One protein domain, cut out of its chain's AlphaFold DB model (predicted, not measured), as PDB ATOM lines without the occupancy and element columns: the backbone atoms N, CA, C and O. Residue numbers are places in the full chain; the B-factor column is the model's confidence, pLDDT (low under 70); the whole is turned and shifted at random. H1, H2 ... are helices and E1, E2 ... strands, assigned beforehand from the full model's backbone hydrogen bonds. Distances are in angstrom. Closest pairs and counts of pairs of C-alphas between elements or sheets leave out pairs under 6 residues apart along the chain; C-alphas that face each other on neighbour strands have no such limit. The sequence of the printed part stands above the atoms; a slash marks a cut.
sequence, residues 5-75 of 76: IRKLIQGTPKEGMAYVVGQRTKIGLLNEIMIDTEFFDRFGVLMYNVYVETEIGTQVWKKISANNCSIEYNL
ATOM      1  N   ILE A   5       4.110   9.802  15.824       96.19
ATOM      2  CA  ILE A   5       4.952   9.227  14.766       96.19
ATOM      3  C   ILE A   5       5.462   7.866  15.244       96.19
ATOM      4  O   ILE A   5       6.231   7.776  16.199       96.19
ATOM      5  N   ARG A   6       5.059   6.795  14.559       96.75
ATOM      6  CA  ARG A   6       5.519   5.429  14.840       96.75
ATOM      7  C   ARG A   6       6.799   5.101  14.087       96.75
ATOM      8  O   ARG A   6       7.630   4.335  14.579       96.75
ATOM      9  N   LYS A   7       6.930   5.614  12.865       96.50
ATOM     10  CA  LYS A   7       8.061   5.309  11.996       96.50
ATOM     11  C   LYS A   7       8.378   6.467  11.064       96.50
ATOM     12  O   LYS A   7       7.481   7.090  10.504       96.50
ATOM     13  N   LEU A   8       9.669   6.700  10.878       97.12
ATOM     14  CA  LEU A   8      10.227   7.620   9.897       97.12
ATOM     15  C   LEU A   8      11.145   6.834   8.971       97.12
ATOM     16  O   LEU A   8      12.019   6.104   9.433       97.12
ATOM     17  N   ILE A   9      10.970   6.987   7.666       96.81
ATOM     18  CA  ILE A   9      11.864   6.424   6.652       96.81
ATOM     19  C   ILE A   9      12.542   7.591   5.954       96.81
ATOM     20  O   ILE A   9      11.842   8.399   5.355       96.81
ATOM     21  N   GLN A  10      13.870   7.673   6.009       96.62
ATOM     22  CA  GLN A  10      14.640   8.655   5.246       96.62
ATOM     23  C   GLN A  10      15.302   7.969   4.052       96.62
ATOM     24  O   GLN A  10      16.082   7.038   4.242       96.62
ATOM     25  N   GLY A  11      15.034   8.448   2.838       94.56
ATOM     26  CA  GLY A  11      15.599   7.895   1.607       94.56
ATOM     27  C   GLY A  11      14.557   7.258   0.688       94.56
ATOM     28  O   GLY A  11      13.356   7.479   0.813       94.56
ATOM     29  N   THR A  12      15.031   6.459  -0.267       88.31
ATOM     30  CA  THR A  12      14.180   5.777  -1.255       88.31
ATOM     31  C   THR A  12      13.752   4.388  -0.764       88.31
ATOM     32  O   THR A  12      14.357   3.854   0.162       88.31
ATOM     33  N   PRO A  13      12.782   3.718  -1.413       81.69
ATOM     34  CA  PRO A  13      12.433   2.337  -1.066       81.69
ATOM     35  C   PRO A  13      13.596   1.332  -1.149       81.69
ATOM     36  O   PRO A  13      13.533   0.288  -0.508       81.69
ATOM     37  N   LYS A  14      14.643   1.619  -1.941       86.44
ATOM     38  CA  LYS A  14      15.806   0.730  -2.119       86.44
ATOM     39  C   LYS A  14      16.964   1.035  -1.164       86.44
ATOM     40  O   LYS A  14      17.690   0.117  -0.806       86.44
ATOM     41  N   GLU A  15      17.140   2.297  -0.778       91.25
ATOM     42  CA  GLU A  15      18.318   2.770  -0.026       91.25
ATOM     43  C   GLU A  15      17.945   3.523   1.262       91.25
ATOM     44  O   GLU A  15      18.777   4.188   1.877       91.25
ATOM     45  N   GLY A  16      16.676   3.463   1.660       92.19
ATOM     46  CA  GLY A  16      16.160   4.185   2.811       92.19
ATOM     47  C   GLY A  16      16.540   3.551   4.144       92.19
ATOM     48  O   GLY A  16      16.658   2.333   4.273       92.19
ATOM     49  N   MET A  17      16.674   4.395   5.164       93.88
ATOM     50  CA  MET A  17      16.838   3.981   6.554       93.88
ATOM     51  C   MET A  17      15.534   4.199   7.313       93.88
ATOM     52  O   MET A  17      14.977   5.298   7.293       93.88
ATOM     53  N   ALA A  18      15.062   3.162   8.004       95.31
ATOM     54  CA  ALA A  18      13.877   3.238   8.845       95.31
ATOM     55  C   ALA A  18      14.246   3.445  10.321       95.31
ATOM     56  O   ALA A  18      15.123   2.780  10.876       95.31
ATOM     57  N   TYR A  19      13.514   4.345  10.960       96.62
ATOM     58  CA  TYR A  19      13.540   4.631  12.383       96.62
ATOM     59  C   TYR A  19      12.169   4.270  12.932       96.62
ATOM     60  O   TYR A  19      11.192   4.933  12.599       96.62
ATOM     61  N   VAL A  20      12.083   3.194  13.709       97.44
ATOM     62  CA  VAL A  20      10.813   2.674  14.232       97.44
ATOM     63  C   VAL A  20      10.798   2.797  15.751       97.44
ATOM     64  O   VAL A  20      11.721   2.326  16.415       97.44
ATOM     65  N   VAL A  21       9.756   3.416  16.305       97.31
ATOM     66  CA  VAL A  21       9.540   3.479  17.759       97.31
ATOM     67  C   VAL A  21       9.453   2.062  18.326       97.31
ATOM     68  O   VAL A  21       8.793   1.190  17.759       97.31
ATOM     69  N   GLY A  22      10.175   1.817  19.419       97.19
ATOM     70  CA  GLY A  22      10.341   0.500  20.033       97.19
ATOM     71  C   GLY A  22      11.487  -0.341  19.455       97.19
ATOM     72  O   GLY A  22      11.779  -1.408  19.996       97.19
ATOM     73  N   GLN A  23      12.179   0.101  18.396       96.88
ATOM     74  CA  GLN A  23      13.339  -0.637  17.887       96.88
ATOM     75  C   GLN A  23      14.548  -0.480  18.816       96.88
ATOM     76  O   GLN A  23      14.891   0.627  19.238       96.88
ATOM     77  N   ARG A  24      15.264  -1.574  19.084       96.94
ATOM     78  CA  ARG A  24      16.558  -1.506  19.771       96.94
ATOM     79  C   ARG A  24      17.652  -1.141  18.772       96.94
ATOM     80  O   ARG A  24      17.801  -1.771  17.730       96.94
ATOM     81  N   THR A  25      18.414  -0.109  19.096       93.44
ATOM     82  CA  THR A  25      19.535   0.399  18.302       93.44
ATOM     83  C   THR A  25      20.854   0.035  18.983       93.44
ATOM     84  O   THR A  25      20.867  -0.494  20.093       93.44
ATOM     85  N   LYS A  26      21.986   0.365  18.350       91.88
ATOM     86  CA  LYS A  26      23.310   0.179  18.965       91.88
ATOM     87  C   LYS A  26      23.520   1.001  20.237       91.88
ATOM     88  O   LYS A  26      24.401   0.658  21.011       91.88
ATOM     89  N   ILE A  27      22.763   2.082  20.423       94.12
ATOM     90  CA  ILE A  27      22.971   3.008  21.540       94.12
ATOM     91  C   ILE A  27      21.840   2.990  22.573       94.12
ATOM     92  O   ILE A  27      21.986   3.600  23.622       94.12
ATOM     93  N   GLY A  28      20.717   2.326  22.291       96.38
ATOM     94  CA  GLY A  28      19.542   2.366  23.163       96.38
ATOM     95  C   GLY A  28      18.240   1.975  22.471       96.38
ATOM     96  O   GLY A  28      18.234   1.602  21.292       96.38
ATOM     97  N   LEU A  29      17.131   2.059  23.201       98.38
ATOM     98  CA  LEU A  29      15.782   1.844  22.677       98.38
ATOM     99  C   LEU A  29      15.297   3.122  21.987       98.38
ATOM    100  O   LEU A  29      15.328   4.184  22.596       98.38
ATOM    101  N   LEU A  30      14.852   3.049  20.732       98.12
ATOM    102  CA  LEU A  30      14.218   4.198  20.085       98.12
ATOM    103  C   LEU A  30      12.878   4.460  20.768       98.12
ATOM    104  O   LEU A  30      11.944   3.670  20.628       98.12
ATOM    105  N   ASN A  31      12.816   5.556  21.516       96.88
ATOM    106  CA  ASN A  31      11.695   5.875  22.386       96.88
ATOM    107  C   ASN A  31      10.629   6.695  21.655       96.88
ATOM    108  O   ASN A  31       9.442   6.419  21.777       96.88
ATOM    109  N   GLU A  32      11.047   7.693  20.873       97.31
ATOM    110  CA  GLU A  32      10.114   8.654  20.288       97.31
ATOM    111  C   GLU A  32      10.680   9.321  19.029       97.31
ATOM    112  O   GLU A  32      11.897   9.444  18.860       97.31
ATOM    113  N   ILE A  33       9.788   9.767  18.145       97.88
ATOM    114  CA  ILE A  33      10.108  10.617  16.998       97.88
ATOM    115  C   ILE A  33       9.176  11.825  17.057       97.88
ATOM    116  O   ILE A  33       7.958  11.658  17.045       97.88
ATOM    117  N   MET A  34       9.738  13.030  17.106       96.75
ATOM    118  CA  MET A  34       8.966  14.274  17.205       96.75
ATOM    119  C   MET A  34       9.363  15.270  16.125       96.75
ATOM    120  O   MET A  34      10.508  15.279  15.676       96.75
ATOM    121  N   ILE A  35       8.427  16.135  15.738       96.81
ATOM    122  CA  ILE A  35       8.740  17.335  14.958       96.81
ATOM    123  C   ILE A  35       9.542  18.292  15.846       96.81
ATOM    124  O   ILE A  35       9.185  18.529  16.998       96.81
ATOM    125  N   ASP A  36      10.616  18.855  15.306       96.81
ATOM    126  CA  ASP A  36      11.363  19.930  15.954       96.81
ATOM    127  C   ASP A  36      10.683  21.273  15.668       96.81
ATOM    128  O   ASP A  36      11.018  21.974  14.707       96.81
ATOM    129  N   THR A  37       9.678  21.593  16.480       96.38
ATOM    130  CA  THR A  37       8.898  22.827  16.344       96.38
ATOM    131  C   THR A  37       9.756  24.068  16.569       96.38
ATOM    132  O   THR A  37       9.625  25.024  15.817       96.38
ATOM    133  N   GLU A  38      10.714  24.035  17.501       96.31
ATOM    134  CA  GLU A  38      11.615  25.170  17.739       96.31
ATOM    135  C   GLU A  38      12.468  25.485  16.500       96.31
ATOM    136  O   GLU A  38      12.614  26.647  16.106       96.31
ATOM    137  N   PHE A  39      13.040  24.460  15.862       97.06
ATOM    138  CA  PHE A  39      13.838  24.654  14.653       97.06
ATOM    139  C   PHE A  39      12.976  25.110  13.473       97.06
ATOM    140  O   PHE A  39      13.418  25.945  12.677       97.06
ATOM    141  N   PHE A  40      11.748  24.597  13.378       97.06
ATOM    142  CA  PHE A  40      10.789  25.042  12.377       97.06
ATOM    143  C   PHE A  40      10.414  26.516  12.567       97.06
ATOM    144  O   PHE A  40      10.519  27.284  11.615       97.06
ATOM    145  N   ASP A  41      10.086  26.940  13.784       97.75
ATOM    146  CA  ASP A  41       9.696  28.323  14.079       97.75
ATOM    147  C   ASP A  41      10.846  29.306  13.836       97.75
ATOM    148  O   ASP A  41      10.651  30.410  13.326       97.75
ATOM    149  N   ARG A  42      12.075  28.900  14.177       98.19
ATOM    150  CA  ARG A  42      13.257  29.759  14.059       98.19
ATOM    151  C   ARG A  42      13.779  29.877  12.627       98.19
ATOM    152  O   ARG A  42      14.300  30.930  12.264       98.19
ATOM    153  N   PHE A  43      13.698  28.807  11.837       97.50
ATOM    154  CA  PHE A  43      14.384  28.728  10.540       97.50
ATOM    155  C   PHE A  43      13.473  28.393   9.356       97.50
ATOM    156  O   PHE A  43      13.938  28.406   8.219       97.50
ATOM    157  N   GLY A  44      12.200  28.071   9.587       96.81
ATOM    158  CA  GLY A  44      11.264  27.640   8.546       96.81
ATOM    159  C   GLY A  44      11.583  26.264   7.952       96.81
ATOM    160  O   GLY A  44      11.093  25.932   6.875       96.81
ATOM    161  N   VAL A  45      12.425  25.461   8.615       96.31
ATOM    162  CA  VAL A  45      12.875  24.155   8.115       96.31
ATOM    163  C   VAL A  45      12.302  23.042   8.978       96.31
ATOM    164  O   VAL A  45      12.587  22.957  10.169       96.31
ATOM    165  N   LEU A  46      11.528  22.153   8.358       96.75
ATOM    166  CA  LEU A  46      10.950  21.009   9.050       96.75
ATOM    167  C   LEU A  46      12.019  19.937   9.306       96.75
ATOM    168  O   LEU A  46      12.618  19.382   8.377       96.75
ATOM    169  N   MET A  47      12.230  19.635  10.583       97.56
ATOM    170  CA  MET A  47      13.147  18.604  11.060       97.56
ATOM    171  C   MET A  47      12.417  17.680  12.037       97.56
ATOM    172  O   MET A  47      11.462  18.087  12.695       97.56
ATOM    173  N   TYR A  48      12.910  16.454  12.167       97.88
ATOM    174  CA  TYR A  48      12.464  15.478  13.150       97.88
ATOM    175  C   TYR A  48      13.596  15.152  14.120       97.88
ATOM    176  O   TYR A  48      14.729  14.904  13.695       97.88
ATOM    177  N   ASN A  49      13.281  15.097  15.408       98.06
ATOM    178  CA  ASN A  49      14.167  14.609  16.451       98.06
ATOM    179  C   ASN A  49      13.818  13.150  16.765       98.06
ATOM    180  O   ASN A  49      12.683  12.833  17.120       98.06
ATOM    181  N   VAL A  50      14.801  12.263  16.621       97.69
ATOM    182  CA  VAL A  50      14.708  10.844  16.983       97.69
ATOM    183  C   VAL A  50      15.348  10.662  18.350       97.69
ATOM    184  O   VAL A  50      16.569  10.800  18.490       97.69
ATOM    185  N   TYR A  51      14.531  10.334  19.341       97.94
ATOM    186  CA  TYR A  51      14.956  10.126  20.715       97.94
ATOM    187  C   TYR A  51      15.235   8.655  20.980       97.94
ATOM    188  O   TYR A  51      14.484   7.764  20.570       97.94
ATOM    189  N   VAL A  52      16.314   8.405  21.710       98.12
ATOM    190  CA  VAL A  52      16.636   7.085  22.244       98.12
ATOM    191  C   VAL A  52      16.712   7.149  23.759       98.12
ATOM    192  O   VAL A  52      17.210   8.123  24.321       98.12
ATOM    193  N   GLU A  53      16.244   6.095  24.405       98.44
ATOM    194  CA  GLU A  53      16.473   5.823  25.813       98.44
ATOM    195  C   GLU A  53      17.729   4.959  25.957       98.44
ATOM    196  O   GLU A  53      17.854   3.888  25.350       98.44
ATOM    197  N   THR A  54      18.680   5.461  26.737       96.81
ATOM    198  CA  THR A  54      19.959   4.816  27.046       96.81
ATOM    199  C   THR A  54      20.046   4.545  28.548       96.81
ATOM    200  O   THR A  54      19.194   4.988  29.313       96.81
ATOM    201  N   GLU A  55      21.106   3.876  29.002       96.00
ATOM    202  CA  GLU A  55      21.332   3.628  30.436       96.00
ATOM    203  C   GLU A  55      21.487   4.914  31.266       96.00
ATOM    204  O   GLU A  55      21.222   4.910  32.464       96.00
ATOM    205  N   ILE A  56      21.896   6.018  30.634       95.12
ATOM    206  CA  ILE A  56      22.103   7.318  31.288       95.12
ATOM    207  C   ILE A  56      20.908   8.272  31.123       95.12
ATOM    208  O   ILE A  56      20.951   9.394  31.623       95.12
ATOM    209  N   GLY A  57      19.853   7.842  30.423       96.38
ATOM    210  CA  GLY A  57      18.642   8.626  30.173       96.38
ATOM    211  C   GLY A  57      18.304   8.799  28.690       96.38
ATOM    212  O   GLY A  57      18.904   8.176  27.804       96.38
ATOM    213  N   THR A  58      17.309   9.647  28.426       97.38
ATOM    214  CA  THR A  58      16.781   9.921  27.083       97.38
ATOM    215  C   THR A  58      17.527  11.068  26.411       97.38
ATOM    216  O   THR A  58      17.686  12.140  26.990       97.38
ATOM    217  N   GLN A  59      17.944  10.870  25.160       96.56
ATOM    218  CA  GLN A  59      18.658  11.885  24.381       96.56
ATOM    219  C   GLN A  59      18.262  11.869  22.902       96.56
ATOM    220  O   GLN A  59      17.821  10.846  22.372       96.56
ATOM    221  N   VAL A  60      18.473  12.993  22.210       96.94
ATOM    222  CA  VAL A  60      18.347  13.057  20.747       96.94
ATOM    223  C   VAL A  60      19.499  12.276  20.124       96.94
ATOM    224  O   VAL A  60      20.664  12.648  20.251       96.94
ATOM    225  N   TRP A  61      19.180  11.197  19.420       96.12
ATOM    226  CA  TRP A  61      20.165  10.422  18.670       96.12
ATOM    227  C   TRP A  61      20.412  10.990  17.278       96.12
ATOM    228  O   TRP A  61      21.549  11.041  16.801       96.12
ATOM    229  N   LYS A  62      19.331  11.365  16.593       95.75
ATOM    230  CA  LYS A  62      19.377  11.872  15.223       95.75
ATOM    231  C   LYS A  62      18.439  13.051  15.080       95.75
ATOM    232  O   LYS A  62      17.316  13.016  15.570       95.75
ATOM    233  N   LYS A  63      18.908  14.046  14.336       96.75
ATOM    234  CA  LYS A  63      18.092  15.126  13.799       96.75
ATOM    235  C   LYS A  63      18.009  14.938  12.289       96.75
ATOM    236  O   LYS A  63      19.043  14.861  11.626       96.75
ATOM    237  N   ILE A  64      16.799  14.788  11.767       97.12
ATOM    238  CA  ILE A  64      16.545  14.344  10.395       97.12
ATOM    239  C   ILE A  64      15.737  15.411   9.668       97.12
ATOM    240  O   ILE A  64      14.688  15.821  10.147       97.12
ATOM    241  N   SER A  65      16.211  15.869   8.511       95.94
ATOM    242  CA  SER A  65      15.427  16.775   7.668       95.94
ATOM    243  C   SER A  65      14.230  16.056   7.071       95.94
ATOM    244  O   SER A  65      14.366  14.923   6.619       95.94
ATOM    245  N   ALA A  66      13.083  16.734   7.005       95.06
ATOM    246  CA  ALA A  66      11.891  16.190   6.362       95.06
ATOM    247  C   ALA A  66      12.040  15.971   4.849       95.06
ATOM    248  O   ALA A  66      11.218  15.282   4.243       95.06
ATOM    249  N   ASN A  67      13.100  16.510   4.241       93.06
ATOM    250  CA  ASN A  67      13.428  16.247   2.849       93.06
ATOM    251  C   ASN A  67      13.656  14.744   2.633       93.06
ATOM    252  O   ASN A  67      14.509  14.133   3.280       93.06
ATOM    253  N   ASN A  68      12.908  14.168   1.687       92.19
ATOM    254  CA  ASN A  68      12.965  12.748   1.333       92.19
ATOM    255  C   ASN A  68      12.622  11.802   2.503       92.19
ATOM    256  O   ASN A  68      13.285  10.780   2.696       92.19
ATOM    257  N   CYS A  69      11.609  12.167   3.296       95.19
ATOM    258  CA  CYS A  69      11.088  11.331   4.373       95.19
ATOM    259  C   CYS A  69       9.651  10.862   4.117       95.19
ATOM    260  O   CYS A  69       8.803  11.641   3.685       95.19
ATOM    261  N   SER A  70       9.369   9.613   4.485       94.88
ATOM    262  CA  SER A  70       8.014   9.067   4.620       94.88
ATOM    263  C   SER A  70       7.721   8.801   6.095       94.88
ATOM    264  O   SER A  70       8.545   8.199   6.786       94.88
ATOM    265  N   ILE A  71       6.556   9.240   6.574       95.19
ATOM    266  CA  ILE A  71       6.154   9.142   7.983       95.19
ATOM    267  C   ILE A  71       4.941   8.223   8.111       95.19
ATOM    268  O   ILE A  71       3.971   8.360   7.367       95.19
ATOM    269  N   GLU A  72       4.987   7.308   9.075       95.19
ATOM    270  CA  GLU A  72       3.848   6.488   9.481       95.19
ATOM    271  C   GLU A  72       3.433   6.873  10.905       95.19
ATOM    272  O   GLU A  72       4.264   6.941  11.819       95.19
ATOM    273  N   TYR A  73       2.136   7.103  11.094       94.62
ATOM    274  CA  TYR A  73       1.551   7.519  12.363       94.62
ATOM    275  C   TYR A  73       0.782   6.374  13.015       94.62
ATOM    276  O   TYR A  73       0.120   5.589  12.333       94.62
ATOM    277  N   ASN A  74       0.805   6.326  14.343       89.06
ATOM    278  CA  ASN A  74      -0.226   5.632  15.102       89.06
ATOM    279  C   ASN A  74      -1.468   6.531  15.137       89.06
ATOM    280  O   ASN A  74      -1.487   7.548  15.829       89.06
ATOM    281  N   LEU A  75      -2.481   6.160  14.357       82.19
ATOM    282  CA  LEU A  75      -3.805   6.775  14.375       82.19
ATOM    283  C   LEU A  75      -4.666   5.936  15.325       82.19
ATOM    284  O   LEU A  75      -5.181   4.895  14.921       82.19
TER     285      LEU A  75
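What this domain is: This is residues 5 to 75 of the 76 residues of an uncharacterized protein of Phycisphaerae bacterium (UniProt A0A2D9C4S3). Two small antiparallel sheets of three strands each lie face to face as a sandwich, the strands of one crossed over those of the other. The strongly twisted sheet E3 E4 E5 has the longer strands, the sheet E2 E1 E6 covers one face of it, and the short helix H1 sits at one end of the longer sheet, between E3 and E4 along the chain. The printed part has 71 residues, with one named helix and six named strands in the order E1 E2 E3 H1 E4 E5 E6, and its class is mostly strand. It is compact, with a radius of gyration of the C-alphas of 12.3 A, and rounded, spanning 34 by 32 by 25 A.

Where its parts are: Start with the longest strand, E5, residues 57 to 65: find C-alpha 57 at (18.642, 8.626, 30.173), from which it runs 24.1 A to C-alpha 65. Its neighbour E4, residues 47 to 54, covers 22.2 A, and E3, residues 29 to 35, covers 18.7 A. Between E3 and E4 in the chain you meet H1, residues 37 to 43, 9.9 A long. For the other sheet, find C-alpha 5 at (4.952, 9.227, 14.766), where E1, residues 5 to 10, begins its 13.6 A. E2, residues 17 to 20, covers 9.8 A, and E6, residues 69 to 74, runs 16.6 A to C-alpha 74 at (-0.226, 5.632, 15.102).

How they stand to each other: Look first at the inner strand E4. It is antiparallel to E3 at 157 degrees, with N 51 and O 32 2.8 A apart, within hydrogen-bond range. E4 and E5 form a hairpin at 155 degrees, with N 48 and O 64 at 2.8 A. H1 only grazes this sheet, with its residues 37 to 40; the closest C-alphas of H1 and E4 are those of Phe 40 and Met 47, 7.0 A apart. Every O i to N i+4 pair in H1 is within hydrogen-bond range. In the other sheet E1 is the inner strand: it forms a hairpin with E2 at 172 degrees, with N 19 and O 8 at 2.8 A, and is antiparallel to E6 at 166 degrees, with N 9 and O 70 at 2.9 A. The two sheets form a sandwich, two sheets face to face, with their facing parts 9.9 A centre to centre and their strands at 60 degrees. Between them, the closest C-alphas of E1 and E3 are those of Ile 5 and Ile 33, 5.8 A apart. E4 and E6 are apart, and E5 and E6 meet only through their link.

The domain as a whole: The two C-alphas farthest apart are those of Lys 14 and Ile 56, at 34.6 A. The printed part has no cut, and no link is long. The chain changes from one sheet to the other at the short link E2 to E3 and the tight link E5 to E6. The mean pLDDT of the printed part of this model is 95.5, and no printed residue is under 70.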